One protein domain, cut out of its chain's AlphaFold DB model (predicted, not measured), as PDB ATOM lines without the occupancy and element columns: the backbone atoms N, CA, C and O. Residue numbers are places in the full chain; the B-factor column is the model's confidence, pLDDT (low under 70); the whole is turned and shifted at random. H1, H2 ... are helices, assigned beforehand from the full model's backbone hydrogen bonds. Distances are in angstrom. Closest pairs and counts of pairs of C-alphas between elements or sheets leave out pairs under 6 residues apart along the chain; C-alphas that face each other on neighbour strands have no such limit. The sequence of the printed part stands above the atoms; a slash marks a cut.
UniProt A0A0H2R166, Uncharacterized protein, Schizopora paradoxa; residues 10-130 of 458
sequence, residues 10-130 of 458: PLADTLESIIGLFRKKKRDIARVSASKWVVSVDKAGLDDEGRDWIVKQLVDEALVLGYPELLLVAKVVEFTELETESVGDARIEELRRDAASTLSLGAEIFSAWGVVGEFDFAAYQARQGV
ATOM      1  N   PRO A  10      10.619 -29.445  13.710       85.81
ATOM      2  CA  PRO A  10      10.541 -29.385  12.247       85.81
ATOM      3  C   PRO A  10      10.014 -30.678  11.609       85.81
ATOM      4  O   PRO A  10       9.427 -30.641  10.527       85.81
ATOM      5  N   LEU A  11      10.207 -31.825  12.264       84.38
ATOM      6  CA  LEU A  11       9.730 -33.117  11.781       84.38
ATOM      7  C   LEU A  11       8.212 -33.262  11.971       84.38
ATOM      8  O   LEU A  11       7.523 -33.781  11.092       84.38
ATOM      9  N   ALA A  12       7.691 -32.758  13.092       84.75
ATOM     10  CA  ALA A  12       6.257 -32.720  13.364       84.75
ATOM     11  C   ALA A  12       5.526 -31.756  12.411       84.75
ATOM     12  O   ALA A  12       4.519 -32.127  11.815       84.75
ATOM     13  N   ASP A  13       6.076 -30.561  12.183       87.50
ATOM     14  CA  ASP A  13       5.469 -29.569  11.285       87.50
ATOM     15  C   ASP A  13       5.419 -30.076   9.831       87.50
ATOM     16  O   ASP A  13       4.458 -29.852   9.087       87.50
ATOM     17  N   THR A  14       6.459 -30.802   9.405       88.88
ATOM     18  CA  THR A  14       6.502 -31.417   8.072       88.88
ATOM     19  C   THR A  14       5.546 -32.603   7.943       88.88
ATOM     20  O   THR A  14       4.920 -32.740   6.889       88.88
ATOM     21  N   LEU A  15       5.355 -33.397   9.001       90.06
ATOM     22  CA  LEU A  15       4.332 -34.445   9.055       90.06
ATOM     23  C   LEU A  15       2.922 -33.859   8.879       90.06
ATOM     24  O   LEU A  15       2.166 -34.314   8.017       90.06
ATOM     25  N   GLU A  16       2.583 -32.806   9.627       91.06
ATOM     26  CA  GLU A  16       1.289 -32.121   9.497       91.06
ATOM     27  C   GLU A  16       1.083 -31.548   8.091       91.06
ATOM     28  O   GLU A  16      -0.012 -31.634   7.525       91.06
ATOM     29  N   SER A  17       2.144 -31.012   7.485       91.06
ATOM     30  CA  SER A  17       2.119 -30.534   6.102       91.06
ATOM     31  C   SER A  17       1.801 -31.662   5.112       91.06
ATOM     32  O   SER A  17       0.942 -31.488   4.243       91.06
ATOM     33  N   ILE A  18       2.420 -32.839   5.265       88.75
ATOM     34  CA  ILE A  18       2.162 -34.017   4.418       88.75
ATOM     35  C   ILE A  18       0.720 -34.494   4.569       88.75
ATOM     36  O   ILE A  18       0.020 -34.645   3.564       88.75
ATOM     37  N   ILE A  19       0.237 -34.654   5.803       89.12
ATOM     38  CA  ILE A  19      -1.162 -35.014   6.079       89.12
ATOM     39  C   ILE A  19      -2.102 -33.973   5.452       89.12
ATOM     40  O   ILE A  19      -3.080 -34.312   4.782       89.12
ATOM     41  N   GLY A  20      -1.771 -32.687   5.574       87.88
ATOM     42  CA  GLY A  20      -2.501 -31.591   4.946       87.88
ATOM     43  C   GLY A  20      -2.553 -31.676   3.415       87.88
ATOM     44  O   GLY A  20      -3.571 -31.313   2.817       87.88
ATOM     45  N   LEU A  21      -1.500 -32.169   2.758       87.56
ATOM     46  CA  LEU A  21      -1.491 -32.406   1.310       87.56
ATOM     47  C   LEU A  21      -2.424 -33.557   0.916       87.56
ATOM     48  O   LEU A  21      -3.167 -33.415  -0.063       87.56
ATOM     49  N   PHE A  22      -2.446 -34.643   1.693       86.25
ATOM     50  CA  PHE A  22      -3.385 -35.752   1.496       86.25
ATOM     51  C   PHE A  22      -4.838 -35.309   1.688       86.25
ATOM     52  O   PHE A  22      -5.668 -35.553   0.812       86.25
ATOM     53  N   ARG A  23      -5.137 -34.541   2.743       90.88
ATOM     54  CA  ARG A  23      -6.471 -33.946   2.967       90.88
ATOM     55  C   ARG A  23      -6.924 -33.057   1.806       90.88
ATOM     56  O   ARG A  23      -8.091 -33.063   1.427       90.88
ATOM     57  N   LYS A  24      -5.993 -32.326   1.184       91.06
ATOM     58  CA  LYS A  24      -6.245 -31.496  -0.011       91.06
ATOM     59  C   LYS A  24      -6.289 -32.296  -1.321       91.06
ATOM     60  O   LYS A  24      -6.363 -31.683  -2.384       91.06
ATOM     61  N   LYS A  25      -6.216 -33.631  -1.268       89.50
ATOM     62  CA  LYS A  25      -6.170 -34.546  -2.423       89.50
ATOM     63  C   LYS A  25      -5.011 -34.268  -3.394       89.50
ATOM     64  O   LYS A  25      -5.065 -34.660  -4.556       89.50
ATOM     65  N   LYS A  26      -3.933 -33.625  -2.933       87.88
ATOM     66  CA  LYS A  26      -2.735 -33.326  -3.738       87.88
ATOM     67  C   LYS A  26      -1.745 -34.493  -3.691       87.88
ATOM     68  O   LYS A  26      -0.623 -34.337  -3.212       87.88
ATOM     69  N   ARG A  27      -2.183 -35.666  -4.160       84.50
ATOM     70  CA  ARG A  27      -1.488 -36.948  -3.940       84.50
ATOM     71  C   ARG A  27      -0.069 -36.974  -4.501       84.50
ATOM     72  O   ARG A  27       0.837 -37.380  -3.790       84.50
ATOM     73  N   ASP A  28       0.156 -36.482  -5.713       84.00
ATOM     74  CA  ASP A  28       1.492 -36.548  -6.331       84.00
ATOM     75  C   ASP A  28       2.527 -35.714  -5.571       84.00
ATOM     76  O   ASP A  28       3.655 -36.151  -5.350       84.00
ATOM     77  N   ILE A  29       2.115 -34.539  -5.087       84.62
ATOM     78  CA  ILE A  29       2.962 -33.686  -4.248       84.62
ATOM     79  C   ILE A  29       3.194 -34.366  -2.900       84.62
ATOM     80  O   ILE A  29       4.328 -34.425  -2.433       84.62
ATOM     81  N   ALA A  30       2.138 -34.919  -2.299       84.44
ATOM     82  CA  ALA A  30       2.229 -35.615  -1.025       84.44
ATOM     83  C   ALA A  30       3.199 -36.805  -1.090       84.44
ATOM     84  O   ALA A  30       4.005 -36.964  -0.183       84.44
ATOM     85  N   ARG A  31       3.198 -37.576  -2.186       87.38
ATOM     86  CA  ARG A  31       4.114 -38.708  -2.413       87.38
ATOM     87  C   ARG A  31       5.578 -38.270  -2.460       87.38
ATOM     88  O   ARG A  31       6.414 -38.849  -1.774       87.38
ATOM     89  N   VAL A  32       5.885 -37.219  -3.223       87.50
ATOM     90  CA  VAL A  32       7.253 -36.673  -3.316       87.50
ATOM     91  C   VAL A  32       7.707 -36.068  -1.984       87.50
ATOM     92  O   VAL A  32       8.876 -36.168  -1.617       87.50
ATOM     93  N   SER A  33       6.799 -35.419  -1.256       87.62
ATOM     94  CA  SER A  33       7.094 -34.876   0.071       87.62
ATOM     95  C   SER A  33       7.293 -35.979   1.108       87.62
ATOM     96  O   SER A  33       8.207 -35.874   1.921       87.62
ATOM     97  N   ALA A  34       6.487 -37.040   1.060       88.50
ATOM     98  CA  ALA A  34       6.560 -38.156   1.990       88.50
ATOM     99  C   ALA A  34       7.883 -38.913   1.869       88.50
ATOM    100  O   ALA A  34       8.523 -39.153   2.888       88.50
ATOM    101  N   SER A  35       8.358 -39.196   0.651       89.00
ATOM    102  CA  SER A  35       9.650 -39.872   0.467       89.00
ATOM    103  C   SER A  35      10.817 -39.071   1.062       89.00
ATOM    104  O   SER A  35      11.636 -39.609   1.803       89.00
ATOM    105  N   LYS A  36      10.856 -37.753   0.823       90.88
ATOM    106  CA  LYS A  36      11.873 -36.851   1.399       90.88
ATOM    107  C   LYS A  36      11.778 -36.743   2.918       90.88
ATOM    108  O   LYS A  36      12.791 -36.606   3.606       90.88
ATOM    109  N   TRP A  37      10.561 -36.762   3.440       92.69
ATOM    110  CA  TRP A  37      10.326 -36.681   4.871       92.69
ATOM    111  C   TRP A  37      10.738 -37.965   5.584       92.69
ATOM    112  O   TRP A  37      11.416 -37.870   6.599       92.69
ATOM    113  N   VAL A  38      10.482 -39.143   5.011       93.00
ATOM    114  CA  VAL A  38      10.972 -40.423   5.549       93.00
ATOM    115  C   VAL A  38      12.502 -40.444   5.652       93.00
ATOM    116  O   VAL A  38      13.038 -40.851   6.675       93.00
ATOM    117  N   VAL A  39      13.222 -39.912   4.657       91.75
ATOM    118  CA  VAL A  39      14.690 -39.750   4.748       91.75
ATOM    119  C   VAL A  39      15.086 -38.852   5.928       91.75
ATOM    120  O   VAL A  39      16.131 -39.049   6.546       91.75
ATOM    121  N   SER A  40      14.273 -37.842   6.243       90.12
ATOM    122  CA  SER A  40      14.518 -36.950   7.383       90.12
ATOM    123  C   SER A  40      14.220 -37.635   8.719       90.12
ATOM    124  O   SER A  40      14.952 -37.406   9.676       90.12
ATOM    125  N   VAL A  41      13.192 -38.489   8.766       90.56
ATOM    126  CA  VAL A  41      12.863 -39.343   9.919       90.56
ATOM    127  C   VAL A  41      14.011 -40.303  10.217       90.56
ATOM    128  O   VAL A  41      14.482 -40.349  11.349       90.56
ATOM    129  N   ASP A  42      14.514 -40.993   9.193       90.62
ATOM    130  CA  ASP A  42      15.621 -41.943   9.329       90.62
ATOM    131  C   ASP A  42      16.893 -41.268   9.866       90.62
ATOM    132  O   ASP A  42      17.524 -41.730  10.814       90.62
ATOM    133  N   LYS A  43      17.227 -40.091   9.323       88.75
ATOM    134  CA  LYS A  43      18.383 -39.298   9.773       88.75
ATOM    135  C   LYS A  43      18.221 -38.705  11.168       88.75
ATOM    136  O   LYS A  43      19.231 -38.409  11.803       88.75
ATOM    137  N   ALA A  44      16.990 -38.468  11.617       87.44
ATOM    138  CA  ALA A  44      16.736 -37.900  12.935       87.44
ATOM    139  C   ALA A  44      17.071 -38.885  14.063       87.44
ATOM    140  O   ALA A  44      17.270 -38.431  15.187       87.44
ATOM    141  N   GLY A  45      17.161 -40.190  13.769       84.38
ATOM    142  CA  GLY A  45      17.467 -41.212  14.769       84.38
ATOM    143  C   GLY A  45      16.445 -41.203  15.902       84.38
ATOM    144  O   GLY A  45      16.822 -41.084  17.065       84.38
ATOM    145  N   LEU A  46      15.157 -41.235  15.544       88.12
ATOM    146  CA  LEU A  46      14.073 -41.209  16.523       88.12
ATOM    147  C   LEU A  46      14.151 -42.413  17.461       88.12
ATOM    148  O   LEU A  46      14.504 -43.520  17.047       88.12
ATOM    149  N   ASP A  47      13.779 -42.174  18.713       90.56
ATOM    150  CA  ASP A  47      13.497 -43.232  19.668       90.56
ATOM    151  C   ASP A  47      12.175 -43.932  19.338       90.56
ATOM    152  O   ASP A  47      11.361 -43.449  18.542       90.56
ATOM    153  N   ASP A  48      11.961 -45.085  19.965       90.69
ATOM    154  CA  ASP A  48      10.797 -45.926  19.687       90.69
ATOM    155  C   ASP A  48       9.491 -45.205  20.044       90.69
ATOM    156  O   ASP A  48       8.537 -45.251  19.277       90.69
ATOM    157  N   GLU A  49       9.474 -44.414  21.124       91.50
ATOM    158  CA  GLU A  49       8.304 -43.610  21.503       91.50
ATOM    159  C   GLU A  49       7.956 -42.551  20.441       91.50
ATOM    160  O   GLU A  49       6.785 -42.371  20.083       91.50
ATOM    161  N   GLY A  50       8.961 -41.850  19.905       90.00
ATOM    162  CA  GLY A  50       8.769 -40.877  18.837       90.00
ATOM    163  C   GLY A  50       8.298 -41.532  17.539       90.00
ATOM    164  O   GLY A  50       7.382 -41.023  16.885       90.00
ATOM    165  N   ARG A  51       8.884 -42.680  17.182       92.94
ATOM    166  CA  ARG A  51       8.513 -43.468  16.000       92.94
ATOM    167  C   ARG A  51       7.077 -43.977  16.108       92.94
ATOM    168  O   ARG A  51       6.281 -43.706  15.211       92.94
ATOM    169  N   ASP A  52       6.717 -44.600  17.226       92.56
ATOM    170  CA  ASP A  52       5.377 -45.132  17.493       92.56
ATOM    171  C   ASP A  52       4.312 -44.041  17.444       92.56
ATOM    172  O   ASP A  52       3.235 -44.229  16.871       92.56
ATOM    173  N   TRP A  53       4.611 -42.862  17.998       93.69
ATOM    174  CA  TRP A  53       3.702 -41.724  17.919       93.69
ATOM    175  C   TRP A  53       3.452 -41.304  16.468       93.69
ATOM    176  O   TRP A  53       2.300 -41.092  16.080       93.69
ATOM    177  N   ILE A  54       4.507 -41.217  15.652       93.38
ATOM    178  CA  ILE A  54       4.405 -40.858  14.233       93.38
ATOM    179  C   ILE A  54       3.618 -41.913  13.456       93.38
ATOM    180  O   ILE A  54       2.699 -41.564  12.712       93.38
ATOM    181  N   VAL A  55       3.963 -43.191  13.635       94.50
ATOM    182  CA  VAL A  55       3.292 -44.322  12.984       94.50
ATOM    183  C   VAL A  55       1.809 -44.293  13.323       94.50
ATOM    184  O   VAL A  55       0.974 -44.335  12.421       94.50
ATOM    185  N   LYS A  56       1.465 -44.114  14.600       94.12
ATOM    186  CA  LYS A  56       0.075 -44.021  15.043       94.12
ATOM    187  C   LYS A  56      -0.672 -42.860  14.388       94.12
ATOM    188  O   LYS A  56      -1.773 -43.068  13.888       94.12
ATOM    189  N   GLN A  57      -0.084 -41.660  14.344       94.12
ATOM    190  CA  GLN A  57      -0.708 -40.509  13.677       94.12
ATOM    191  C   GLN A  57      -0.960 -40.777  12.186       94.12
ATOM    192  O   GLN A  57      -2.037 -40.475  11.675       94.12
ATOM    193  N   LEU A  58       0.015 -41.362  11.488       94.88
ATOM    194  CA  LEU A  58      -0.121 -41.693  10.070       94.88
ATOM    195  C   LEU A  58      -1.180 -42.770   9.826       94.88
ATOM    196  O   LEU A  58      -1.950 -42.637   8.878       94.88
ATOM    197  N   VAL A  59      -1.240 -43.806  10.667       94.81
ATOM    198  CA  VAL A  59      -2.246 -44.874  10.571       94.81
ATOM    199  C   VAL A  59      -3.645 -44.321  10.825       94.81
ATOM    200  O   VAL A  59      -4.525 -44.531   9.993       94.81
ATOM    201  N   ASP A  60      -3.846 -43.572  11.912       93.69
ATOM    202  CA  ASP A  60      -5.146 -42.981  12.251       93.69
ATOM    203  C   ASP A  60      -5.663 -42.105  11.092       93.69
ATOM    204  O   ASP A  60      -6.797 -42.263  10.635       93.69
ATOM    205  N   GLU A  61      -4.811 -41.237  10.536       94.38
ATOM    206  CA  GLU A  61      -5.174 -40.394   9.390       94.38
ATOM    207  C   GLU A  61      -5.387 -41.195   8.102       94.38
ATOM    208  O   GLU A  61      -6.285 -40.874   7.321       94.38
ATOM    209  N   ALA A  62      -4.608 -42.251   7.863       93.88
ATOM    210  CA  ALA A  62      -4.798 -43.108   6.699       93.88
ATOM    211  C   ALA A  62      -6.166 -43.798   6.718       93.88
ATOM    212  O   ALA A  62      -6.818 -43.876   5.675       93.88
ATOM    213  N   LEU A  63      -6.609 -44.255   7.895       93.25
ATOM    214  CA  LEU A  63      -7.922 -44.871   8.089       93.25
ATOM    215  C   LEU A  63      -9.056 -43.854   7.922       93.25
ATOM    216  O   LEU A  63     -10.047 -44.154   7.261       93.25
ATOM    217  N   VAL A  64      -8.904 -42.647   8.475       93.38
ATOM    218  CA  VAL A  64      -9.908 -41.573   8.359       93.38
ATOM    219  C   VAL A  64     -10.060 -41.100   6.913       93.38
ATOM    220  O   VAL A  64     -11.174 -40.847   6.454       93.38
ATOM    221  N   LEU A  65      -8.950 -40.960   6.189       91.50
ATOM    222  CA  LEU A  65      -8.951 -40.427   4.827       91.50
ATOM    223  C   LEU A  65      -9.125 -41.503   3.747       91.50
ATOM    224  O   LEU A  65      -9.398 -41.158   2.595       91.50
ATOM    225  N   GLY A  66      -8.949 -42.779   4.096       91.44
ATOM    226  CA  GLY A  66      -8.943 -43.887   3.145       91.44
ATOM    227  C   GLY A  66      -7.772 -43.813   2.159       91.44
ATOM    228  O   GLY A  66      -7.955 -44.092   0.974       91.44
ATOM    229  N   TYR A  67      -6.582 -43.397   2.618       93.31
ATOM    230  CA  TYR A  67      -5.379 -43.291   1.775       93.31
ATOM    231  C   TYR A  67      -4.320 -44.344   2.122       93.31
ATOM    232  O   TYR A  67      -3.619 -44.188   3.124       93.31
ATOM    233  N   PRO A  68      -4.152 -45.396   1.296       93.12
ATOM    234  CA  PRO A  68      -3.199 -46.465   1.588       93.12
ATOM    235  C   PRO A  68      -1.753 -45.989   1.496       93.12
ATOM    236  O   PRO A  68      -0.876 -46.547   2.148       93.12
ATOM    237  N   GLU A  69      -1.481 -44.932   0.727       93.56
ATOM    238  CA  GLU A  69      -0.149 -44.336   0.661       93.56
ATOM    239  C   GLU A  69       0.329 -43.835   2.031       93.56
ATOM    240  O   GLU A  69       1.519 -43.913   2.320       93.56
ATOM    241  N   LEU A  70      -0.575 -43.364   2.901       93.81
ATOM    242  CA  LEU A  70      -0.211 -42.976   4.267       93.81
ATOM    243  C   LEU A  70       0.134 -44.196   5.133       93.81
ATOM    244  O   LEU A  70       1.063 -44.111   5.932       93.81
ATOM    245  N   LEU A  71      -0.539 -45.338   4.933       94.69
ATOM    246  CA  LEU A  71      -0.161 -46.600   5.585       94.69
ATOM    247  C   LEU A  71       1.212 -47.079   5.122       94.69
ATOM    248  O   LEU A  71       1.998 -47.549   5.940       94.69
ATOM    249  N   LEU A  72       1.517 -46.931   3.828       95.19
ATOM    250  CA  LEU A  72       2.842 -47.238   3.299       95.19
ATOM    251  C   LEU A  72       3.905 -46.381   3.991       95.19
ATOM    252  O   LEU A  72       4.883 -46.920   4.493       95.19
ATOM    253  N   VAL A  73       3.689 -45.067   4.085       95.75
ATOM    254  CA  VAL A  73       4.611 -44.163   4.791       95.75
ATOM    255  C   VAL A  73       4.758 -44.563   6.262       95.75
ATOM    256  O   VAL A  73       5.882 -44.616   6.753       95.75
ATOM    257  N   ALA A  74       3.658 -44.896   6.945       95.62
ATOM    258  CA  ALA A  74       3.688 -45.352   8.332       95.62
ATOM    259  C   ALA A  74       4.548 -46.613   8.498       95.62
ATOM    260  O   ALA A  74       5.433 -46.639   9.347       95.62
ATOM    261  N   LYS A  75       4.347 -47.623   7.642       95.38
ATOM    262  CA  LYS A  75       5.131 -48.864   7.682       95.38
ATOM    263  C   LYS A  75       6.604 -48.661   7.356       95.38
ATOM    264  O   LYS A  75       7.444 -49.303   7.971       95.38
ATOM    265  N   VAL A  76       6.939 -47.749   6.444       95.50
ATOM    266  CA  VAL A  76       8.349 -47.425   6.192       95.50
ATOM    267  C   VAL A  76       8.983 -46.762   7.412       95.50
ATOM    268  O   VAL A  76      10.105 -47.112   7.759       95.50
ATOM    269  N   VAL A  77       8.275 -45.842   8.079       94.56
ATOM    270  CA  VAL A  77       8.759 -45.230   9.326       94.56
ATOM    271  C   VAL A  77       8.953 -46.281  10.414       94.56
ATOM    272  O   VAL A  77       9.990 -46.262  11.064       94.56
ATOM    273  N   GLU A  78       8.020 -47.219  10.577       93.81
ATOM    274  CA  GLU A  78       8.166 -48.359  11.493       93.81
ATOM    275  C   GLU A  78       9.459 -49.138  11.197       93.81
ATOM    276  O   GLU A  78      10.287 -49.315  12.082       93.81
ATOM    277  N   PHE A  79       9.719 -49.467   9.930       94.06
ATOM    278  CA  PHE A  79      10.902 -50.237   9.530       94.06
ATOM    279  C   PHE A  79      12.229 -49.467   9.558       94.06
ATOM    280  O   PHE A  79      13.280 -50.072   9.357       94.06
ATOM    281  N   THR A  80      12.241 -48.161   9.847       91.00
ATOM    282  CA  THR A  80      13.509 -47.421  10.032       91.00
ATOM    283  C   THR A  80      14.327 -47.918  11.228       91.00
ATOM    284  O   THR A  80      15.513 -47.605  11.326       91.00
ATOM    285  N   GLU A  81      13.724 -48.697  12.133       87.50
ATOM    286  CA  GLU A  81      14.436 -49.367  13.229       87.50
ATOM    287  C   GLU A  81      15.332 -50.512  12.746       87.50
ATOM    288  O   GLU A  81      16.299 -50.867  13.416       87.50
ATOM    289  N   LEU A  82      15.021 -51.084  11.579       82.00
ATOM    290  CA  LEU A  82      15.714 -52.252  11.069       82.00
ATOM    291  C   LEU A  82      17.089 -51.851  10.544       82.00
ATOM    292  O   LEU A  82      17.234 -50.937   9.722       82.00
ATOM    293  N   GLU A  83      18.108 -52.567  11.008       80.81
ATOM    294  CA  GLU A  83      19.440 -52.489  10.425       80.81
ATOM    295  C   GLU A  83      19.402 -53.102   9.022       80.81
ATOM    296  O   GLU A  83      19.013 -54.253   8.835       80.81
ATOM    297  N   THR A  84      19.804 -52.315   8.029       81.00
ATOM    298  CA  THR A  84      19.896 -52.738   6.629       81.00
ATOM    299  C   THR A  84      21.330 -52.587   6.147       81.00
ATOM    300  O   THR A  84      22.056 -51.698   6.592       81.00
ATOM    301  N   GLU A  85      21.735 -53.407   5.179       78.94
ATOM    302  CA  GLU A  85      23.058 -53.288   4.549       78.94
ATOM    303  C   GLU A  85      23.175 -52.027   3.673       78.94
ATOM    304  O   GLU A  85      24.264 -51.493   3.447       78.94
ATOM    305  N   SER A  86      22.041 -51.536   3.174       79.00
ATOM    306  CA  SER A  86      21.925 -50.337   2.354       79.00
ATOM    307  C   SER A  86      21.934 -49.052   3.196       79.00
ATOM    308  O   SER A  86      21.588 -49.044   4.377       79.00
ATOM    309  N   VAL A  87      22.323 -47.926   2.579       83.38
ATOM    310  CA  VAL A  87      22.410 -46.608   3.238       83.38
ATOM    311  C   VAL A  87      21.710 -45.538   2.397       83.38
ATOM    312  O   VAL A  87      21.725 -45.586   1.165       83.38
ATOM    313  N   GLY A  88      21.122 -44.538   3.059       85.81
ATOM    314  CA  GLY A  88      20.526 -43.369   2.408       85.81
ATOM    315  C   GLY A  88      19.295 -43.722   1.574       85.81
ATOM    316  O   GLY A  88      18.431 -44.469   2.019       85.81
ATOM    317  N   ASP A  89      19.209 -43.195   0.352       85.75
ATOM    318  CA  ASP A  89      18.028 -43.378  -0.504       85.75
ATOM    319  C   ASP A  89      17.799 -44.850  -0.888       85.75
ATOM    320  O   ASP A  89      16.657 -45.291  -0.997       85.75
ATOM    321  N   ALA A  90      18.878 -45.631  -1.034       88.62
ATOM    322  CA  ALA A  90      18.790 -47.062  -1.325       88.62
ATOM    323  C   ALA A  90      18.142 -47.842  -0.171       88.62
ATOM    324  O   ALA A  90      17.330 -48.732  -0.422       88.62
ATOM    325  N   ARG A  91      18.448 -47.450   1.073       90.31
ATOM    326  CA  ARG A  91      17.824 -47.997   2.282       90.31
ATOM    327  C   ARG A  91      16.345 -47.704   2.327       90.31
ATOM    328  O   ARG A  91      15.545 -48.616   2.470       90.31
ATOM    329  N   ILE A  92      15.964 -46.446   2.128       92.19
ATOM    330  CA  ILE A  92      14.547 -46.073   2.145       92.19
ATOM    331  C   ILE A  92      13.761 -46.813   1.057       92.19
ATOM    332  O   ILE A  92      12.624 -47.213   1.289       92.19
ATOM    333  N   GLU A  93      14.359 -47.040  -0.111       92.25
ATOM    334  CA  GLU A  93      13.717 -47.791  -1.190       92.25
ATOM    335  C   GLU A  93      13.592 -49.297  -0.894       92.25
ATOM    336  O   GLU A  93      12.627 -49.930  -1.326       92.25
ATOM    337  N   GLU A  94      14.534 -49.876  -0.149       92.50
ATOM    338  CA  GLU A  94      14.444 -51.244   0.372       92.50
ATOM    339  C   GLU A  94      13.337 -51.363   1.426       92.50
ATOM    340  O   GLU A  94      12.395 -52.131   1.226       92.50
ATOM    341  N   LEU A  95      13.347 -50.495   2.444       94.19
ATOM    342  CA  LEU A  95      12.300 -50.437   3.468       94.19
ATOM    343  C   LEU A  95      10.911 -50.206   2.854       94.19
ATOM    344  O   LEU A  95       9.921 -50.786   3.298       94.19
ATOM    345  N   ARG A  96      10.818 -49.392   1.792       94.56
ATOM    346  CA  ARG A  96       9.581 -49.191   1.020       94.56
ATOM    347  C   ARG A  96       9.106 -50.476   0.357       94.56
ATOM    348  O   ARG A  96       7.906 -50.747   0.388       94.56
ATOM    349  N   ARG A  97      10.001 -51.245  -0.267       92.50
ATOM    350  CA  ARG A  97       9.647 -52.532  -0.886       92.50
ATOM    351  C   ARG A  97       9.139 -53.525   0.156       92.50
ATOM    352  O   ARG A  97       8.113 -54.158  -0.086       92.50
ATOM    353  N   ASP A  98       9.774 -53.585   1.319       92.62
ATOM    354  CA  ASP A  98       9.363 -54.480   2.405       92.62
ATOM    355  C   ASP A  98       8.022 -54.057   3.016       92.62
ATOM    356  O   ASP A  98       7.129 -54.885   3.234       92.62
ATOM    357  N   ALA A  99       7.831 -52.753   3.228       93.94
ATOM    358  CA  ALA A  99       6.572 -52.187   3.699       93.94
ATOM    359  C   ALA A  99       5.436 -52.445   2.701       93.94
ATOM    360  O   ALA A  99       4.349 -52.876   3.093       93.94
ATOM    361  N   ALA A 100       5.697 -52.236   1.407       93.19
ATOM    362  CA  ALA A 100       4.752 -52.538   0.342       93.19
ATOM    363  C   ALA A 100       4.382 -54.021   0.361       93.19
ATOM    364  O   ALA A 100       3.201 -54.316   0.454       93.19
ATOM    365  N   SER A 101       5.359 -54.934   0.379       91.25
ATOM    366  CA  SER A 101       5.133 -56.387   0.451       91.25
ATOM    367  C   SER A 101       4.247 -56.783   1.641       91.25
ATOM    368  O   SER A 101       3.270 -57.521   1.484       91.25
ATOM    369  N   THR A 102       4.523 -56.205   2.813       90.88
ATOM    370  CA  THR A 102       3.766 -56.449   4.050       90.88
ATOM    371  C   THR A 102       2.309 -55.990   3.942       90.88
ATOM    372  O   THR A 102       1.401 -56.682   4.404       90.88
ATOM    373  N   LEU A 103       2.062 -54.832   3.322       90.94
ATOM    374  CA  LEU A 103       0.717 -54.274   3.142       90.94
ATOM    375  C   LEU A 103      -0.050 -54.915   1.977       90.94
ATOM    376  O   LEU A 103      -1.275 -55.004   2.016       90.94
ATOM    377  N   SER A 104       0.673 -55.345   0.948       85.62
ATOM    378  CA  SER A 104       0.161 -55.872  -0.314       85.62
ATOM    379  C   SER A 104      -0.414 -57.279  -0.222       85.62
ATOM    380  O   SER A 104      -1.210 -57.666  -1.076       85.62
ATOM    381  N   LEU A 105      -0.006 -58.065   0.779       75.06
ATOM    382  CA  LEU A 105      -0.546 -59.406   1.034       75.06
ATOM    383  C   LEU A 105      -0.483 -60.342  -0.190       75.06
ATOM    384  O   LEU A 105      -1.348 -61.197  -0.372       75.06
ATOM    385  N   GLY A 106       0.543 -60.175  -1.029       65.50
ATOM    386  CA  GLY A 106       0.752 -60.966  -2.244       65.50
ATOM    387  C   GLY A 106       0.152 -60.386  -3.532       65.50
ATOM    388  O   GLY A 106       0.382 -60.961  -4.590       65.50
ATOM    389  N   ALA A 107      -0.558 -59.254  -3.482       71.19
ATOM    390  CA  ALA A 107      -0.976 -58.500  -4.667       71.19
ATOM    391  C   ALA A 107      -0.098 -57.254  -4.859       71.19
ATOM    392  O   ALA A 107       0.214 -56.558  -3.898       71.19
ATOM    393  N   GLU A 108       0.285 -56.898  -6.084       81.62
ATOM    394  CA  GLU A 108       1.062 -55.673  -6.352       81.62
ATOM    395  C   GLU A 108       0.184 -54.406  -6.263       81.62
ATOM    396  O   GLU A 108      -0.105 -53.735  -7.249       81.62
ATOM    397  N   ILE A 109      -0.276 -54.083  -5.050       87.31
ATOM    398  CA  ILE A 109      -1.138 -52.926  -4.769       87.31
ATOM    399  C   ILE A 109      -0.350 -51.615  -4.839       87.31
ATOM    400  O   ILE A 109      -0.909 -50.586  -5.219       87.31
ATOM    401  N   PHE A 110       0.943 -51.634  -4.509       89.06
ATOM    402  CA  PHE A 110       1.787 -50.442  -4.476       89.06
ATOM    403  C   PHE A 110       2.828 -50.445  -5.597       89.06
ATOM    404  O   PHE A 110       3.598 -51.391  -5.741       89.06
ATOM    405  N   SER A 111       2.917 -49.332  -6.329       88.75
ATOM    406  CA  SER A 111       4.013 -49.047  -7.260       88.75
ATOM    407  C   SER A 111       4.693 -47.749  -6.847       88.75
ATOM    408  O   SER A 111       4.060 -46.691  -6.761       88.75
ATOM    409  N   ALA A 112       5.987 -47.838  -6.536       89.50
ATOM    410  CA  ALA A 112       6.728 -46.779  -5.856       89.50
ATOM    411  C   ALA A 112       5.988 -46.304  -4.582       89.50
ATOM    412  O   ALA A 112       5.705 -47.101  -3.690       89.50
ATOM    413  N   TRP A 113       5.667 -45.013  -4.488       89.44
ATOM    414  CA  TRP A 113       4.913 -44.416  -3.373       89.44
ATOM    415  C   TRP A 113       3.410 -44.282  -3.661       89.44
ATOM    416  O   TRP A 113       2.694 -43.599  -2.933       89.44
ATOM    417  N   GLY A 114       2.937 -44.859  -4.766       88.69
ATOM    418  CA  GLY A 114       1.546 -44.808  -5.191       88.69
ATOM    419  C   GLY A 114       0.836 -46.148  -5.055       88.69
ATOM    420  O   GLY A 114       1.458 -47.197  -4.923       88.69
ATOM    421  N   VAL A 115      -0.490 -46.082  -5.128       89.38
ATOM    422  CA  VAL A 115      -1.386 -47.239  -5.164       89.38
ATOM    423  C   VAL A 115      -1.843 -47.458  -6.606       89.38
ATOM    424  O   VAL A 115      -2.251 -46.503  -7.272       89.38
ATOM    425  N   VAL A 116      -1.737 -48.696  -7.084       89.19
ATOM    426  CA  VAL A 116      -2.126 -49.142  -8.433       89.19
ATOM    427  C   VAL A 116      -3.380 -50.018  -8.394       89.19
ATOM    428  O   VAL A 116      -4.164 -49.985  -9.337       89.19
ATOM    429  N   GLY A 117      -3.588 -50.766  -7.306       84.69
ATOM    430  CA  GLY A 117      -4.743 -51.648  -7.121       84.69
ATOM    431  C   GLY A 117      -5.757 -51.138  -6.096       84.69
ATOM    432  O   GLY A 117      -5.590 -50.080  -5.491       84.69
ATOM    433  N   GLU A 118      -6.808 -51.921  -5.869       87.44
ATOM    434  CA  GLU A 118      -7.724 -51.688  -4.753       87.44
ATOM    435  C   GLU A 118      -7.061 -52.095  -3.433       87.44
ATOM    436  O   GLU A 118      -6.402 -53.133  -3.344       87.44
ATOM    437  N   PHE A 119      -7.226 -51.266  -2.402       91.00
ATOM    438  CA  PHE A 119      -6.713 -51.543  -1.065       91.00
ATOM    439  C   PHE A 119      -7.874 -51.729  -0.092       91.00
ATOM    440  O   PHE A 119      -8.692 -50.824   0.094       91.00
ATOM    441  N   ASP A 120      -7.921 -52.890   0.553       90.94
ATOM    442  CA  ASP A 120      -8.961 -53.226   1.519       90.94
ATOM    443  C   ASP A 120      -8.549 -52.820   2.944       90.94
ATOM    444  O   ASP A 120      -7.821 -53.523   3.657       90.94
ATOM    445  N   PHE A 121      -9.059 -51.668   3.382       89.69
ATOM    446  CA  PHE A 121      -8.869 -51.175   4.745       89.69
ATOM    447  C   PHE A 121      -9.514 -52.067   5.809       89.69
ATOM    448  O   PHE A 121      -8.999 -52.124   6.927       89.69
ATOM    449  N   ALA A 122     -10.605 -52.768   5.493       89.06
ATOM    450  CA  ALA A 122     -11.253 -53.669   6.439       89.06
ATOM    451  C   ALA A 122     -10.377 -54.905   6.677       89.06
ATOM    452  O   ALA A 122     -10.137 -55.274   7.828       89.06
ATOM    453  N   ALA A 123      -9.812 -55.483   5.612       88.81
ATOM    454  CA  ALA A 123      -8.840 -56.569   5.729       88.81
ATOM    455  C   ALA A 123      -7.569 -56.140   6.479       88.81
ATOM    456  O   ALA A 123      -7.023 -56.926   7.256       88.81
ATOM    457  N   TYR A 124      -7.102 -54.902   6.284       90.06
ATOM    458  CA  TYR A 124      -5.988 -54.348   7.056       90.06
ATOM    459  C   TYR A 124      -6.326 -54.237   8.554       90.06
ATOM    460  O   TYR A 124      -5.584 -54.756   9.390       90.06
ATOM    461  N   GLN A 125      -7.461 -53.624   8.909       89.00
ATOM    462  CA  GLN A 125      -7.878 -53.458  10.308       89.00
ATOM    463  C   GLN A 125      -8.120 -54.798  11.008       89.00
ATOM    464  O   GLN A 125      -7.708 -54.975  12.155       89.00
ATOM    465  N   ALA A 126      -8.724 -55.767  10.313       87.94
ATOM    466  CA  ALA A 126      -8.945 -57.107  10.847       87.94
ATOM    467  C   ALA A 126      -7.630 -57.780  11.279       87.94
ATOM    468  O   ALA A 126      -7.604 -58.469  12.292       87.94
ATOM    469  N   ARG A 127      -6.521 -57.541  10.568       84.56
ATOM    470  CA  ARG A 127      -5.198 -58.086  10.929       84.56
ATOM    471  C   ARG A 127      -4.588 -57.384  12.134       84.56
ATOM    472  O   ARG A 127      -4.027 -58.053  12.996       84.56
ATOM    473  N   GLN A 128      -4.730 -56.062  12.216       82.88
ATOM    474  CA  GLN A 128      -4.250 -55.294  13.370       82.88
ATOM    475  C   GLN A 128      -4.987 -55.696  14.660       82.88
ATOM    476  O   GLN A 128      -4.385 -55.764  15.727       82.88
ATOM    477  N   GLY A 129      -6.277 -56.040  14.559       65.81
ATOM    478  CA  GLY A 129      -7.098 -56.479  15.692       65.81
ATOM    479  C   GLY A 129      -6.821 -57.896  16.215       65.81
ATOM    480  O   GLY A 129      -7.253 -58.217  17.318       65.81
ATOM    481  N   VAL A 130      -6.100 -58.748  15.474       53.84
ATOM    482  CA  VAL A 130      -5.833 -60.152  15.866       53.84
ATOM    483  C   VAL A 130      -4.560 -60.303  16.719       53.84
ATOM    484  O   VAL A 130      -4.329 -61.362  17.294       53.84
TER     485      VAL A 130
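Overview. This is residues 10 to 130 of the 458 residues of an uncharacterized protein of Schizopora paradoxa (UniProt A0A0H2R166). Four helices, H1 to H4, make an up-and-down bundle, each running against the one before it, and H5 crosses H4 on the side away from H1. H4 sits in the middle of the whole, while the short H6 lies at the periphery, touching no helix, after a long stretch with no named element. The printed part has 121 residues with six named helices, in the order H1 H2 H3 H4 H5 H6, and no named strand; its class is all helix. It is compact and rounded, with a radius of gyration of the C-alphas of 13.4 A and spans of 32 by 32 by 28 A.

Along the chain. H1 covers residues 10 to 23, 19.9 A from first to last C-alpha, and begins with C-alpha 10 at (10.541, -29.385, 12.247). H2 covers residues 27 to 44, 24.9 A. H3 covers residues 48 to 65, 25.3 A, and H4 residues 68 to 79, 16.6 A; C-alpha 68 is at (-3.199, -46.465, 1.588). H5 covers residues 89 to 104, 21.8 A. H6 covers residues 121 to 130, 14.6 A, and ends with C-alpha 130 at (-5.833, -60.152, 15.866).

Arrangement. H1 and H2 form a helical hairpin; they touch, closest at the C-alphas of Leu 21 and Ala 30, 5.4 A apart, at a shallow tilt of 20 degrees, opposite ways. H3 touches H1 with residues 58 to 65 alone, closest at the C-alphas of Leu 65 and Arg 23, 7.2 A apart. H3 and H4 form the second hairpin, at a shallow tilt of 10 degrees; their closest C-alphas, of Val 55 and Ala 74, are 4.8 A apart. H4 touches H2, closest at the C-alphas of Val 77 and Val 38, 6.5 A apart, and the two run the same way. H2 and H3 are apart. H5 touches H4 at a steep tilt of 60 degrees, closest at the C-alphas of Ala 99 and Lys 75, 5.4 A apart. H2 and H5 only just touch, with 3 pairs of C-alphas within 8 A; the closest are those of Val 39 and Ile 92, 6.8 A apart. H6 and H3 are close but not clearly touching, with the C-alphas of Phe 121 and Leu 63 7.2 A apart. In H1, H3, H4 and H5 every O i to N i+4 pair is within hydrogen-bond range; in H2 13 of 14 are, and in H6 5 of 6.

Size, cuts and confidence. The two C-alphas farthest apart, those of Lys 24 and Glu 85, are 36.8 A apart. The printed part has no cut. The link from H5 to H6, residues 105 to 120, is long, and in it residues 110 to 111 pair with residues 114 to 115, antiparallel. The mean pLDDT of the printed part is 88.8; residue 106 and residues 129 to 130 are under 70.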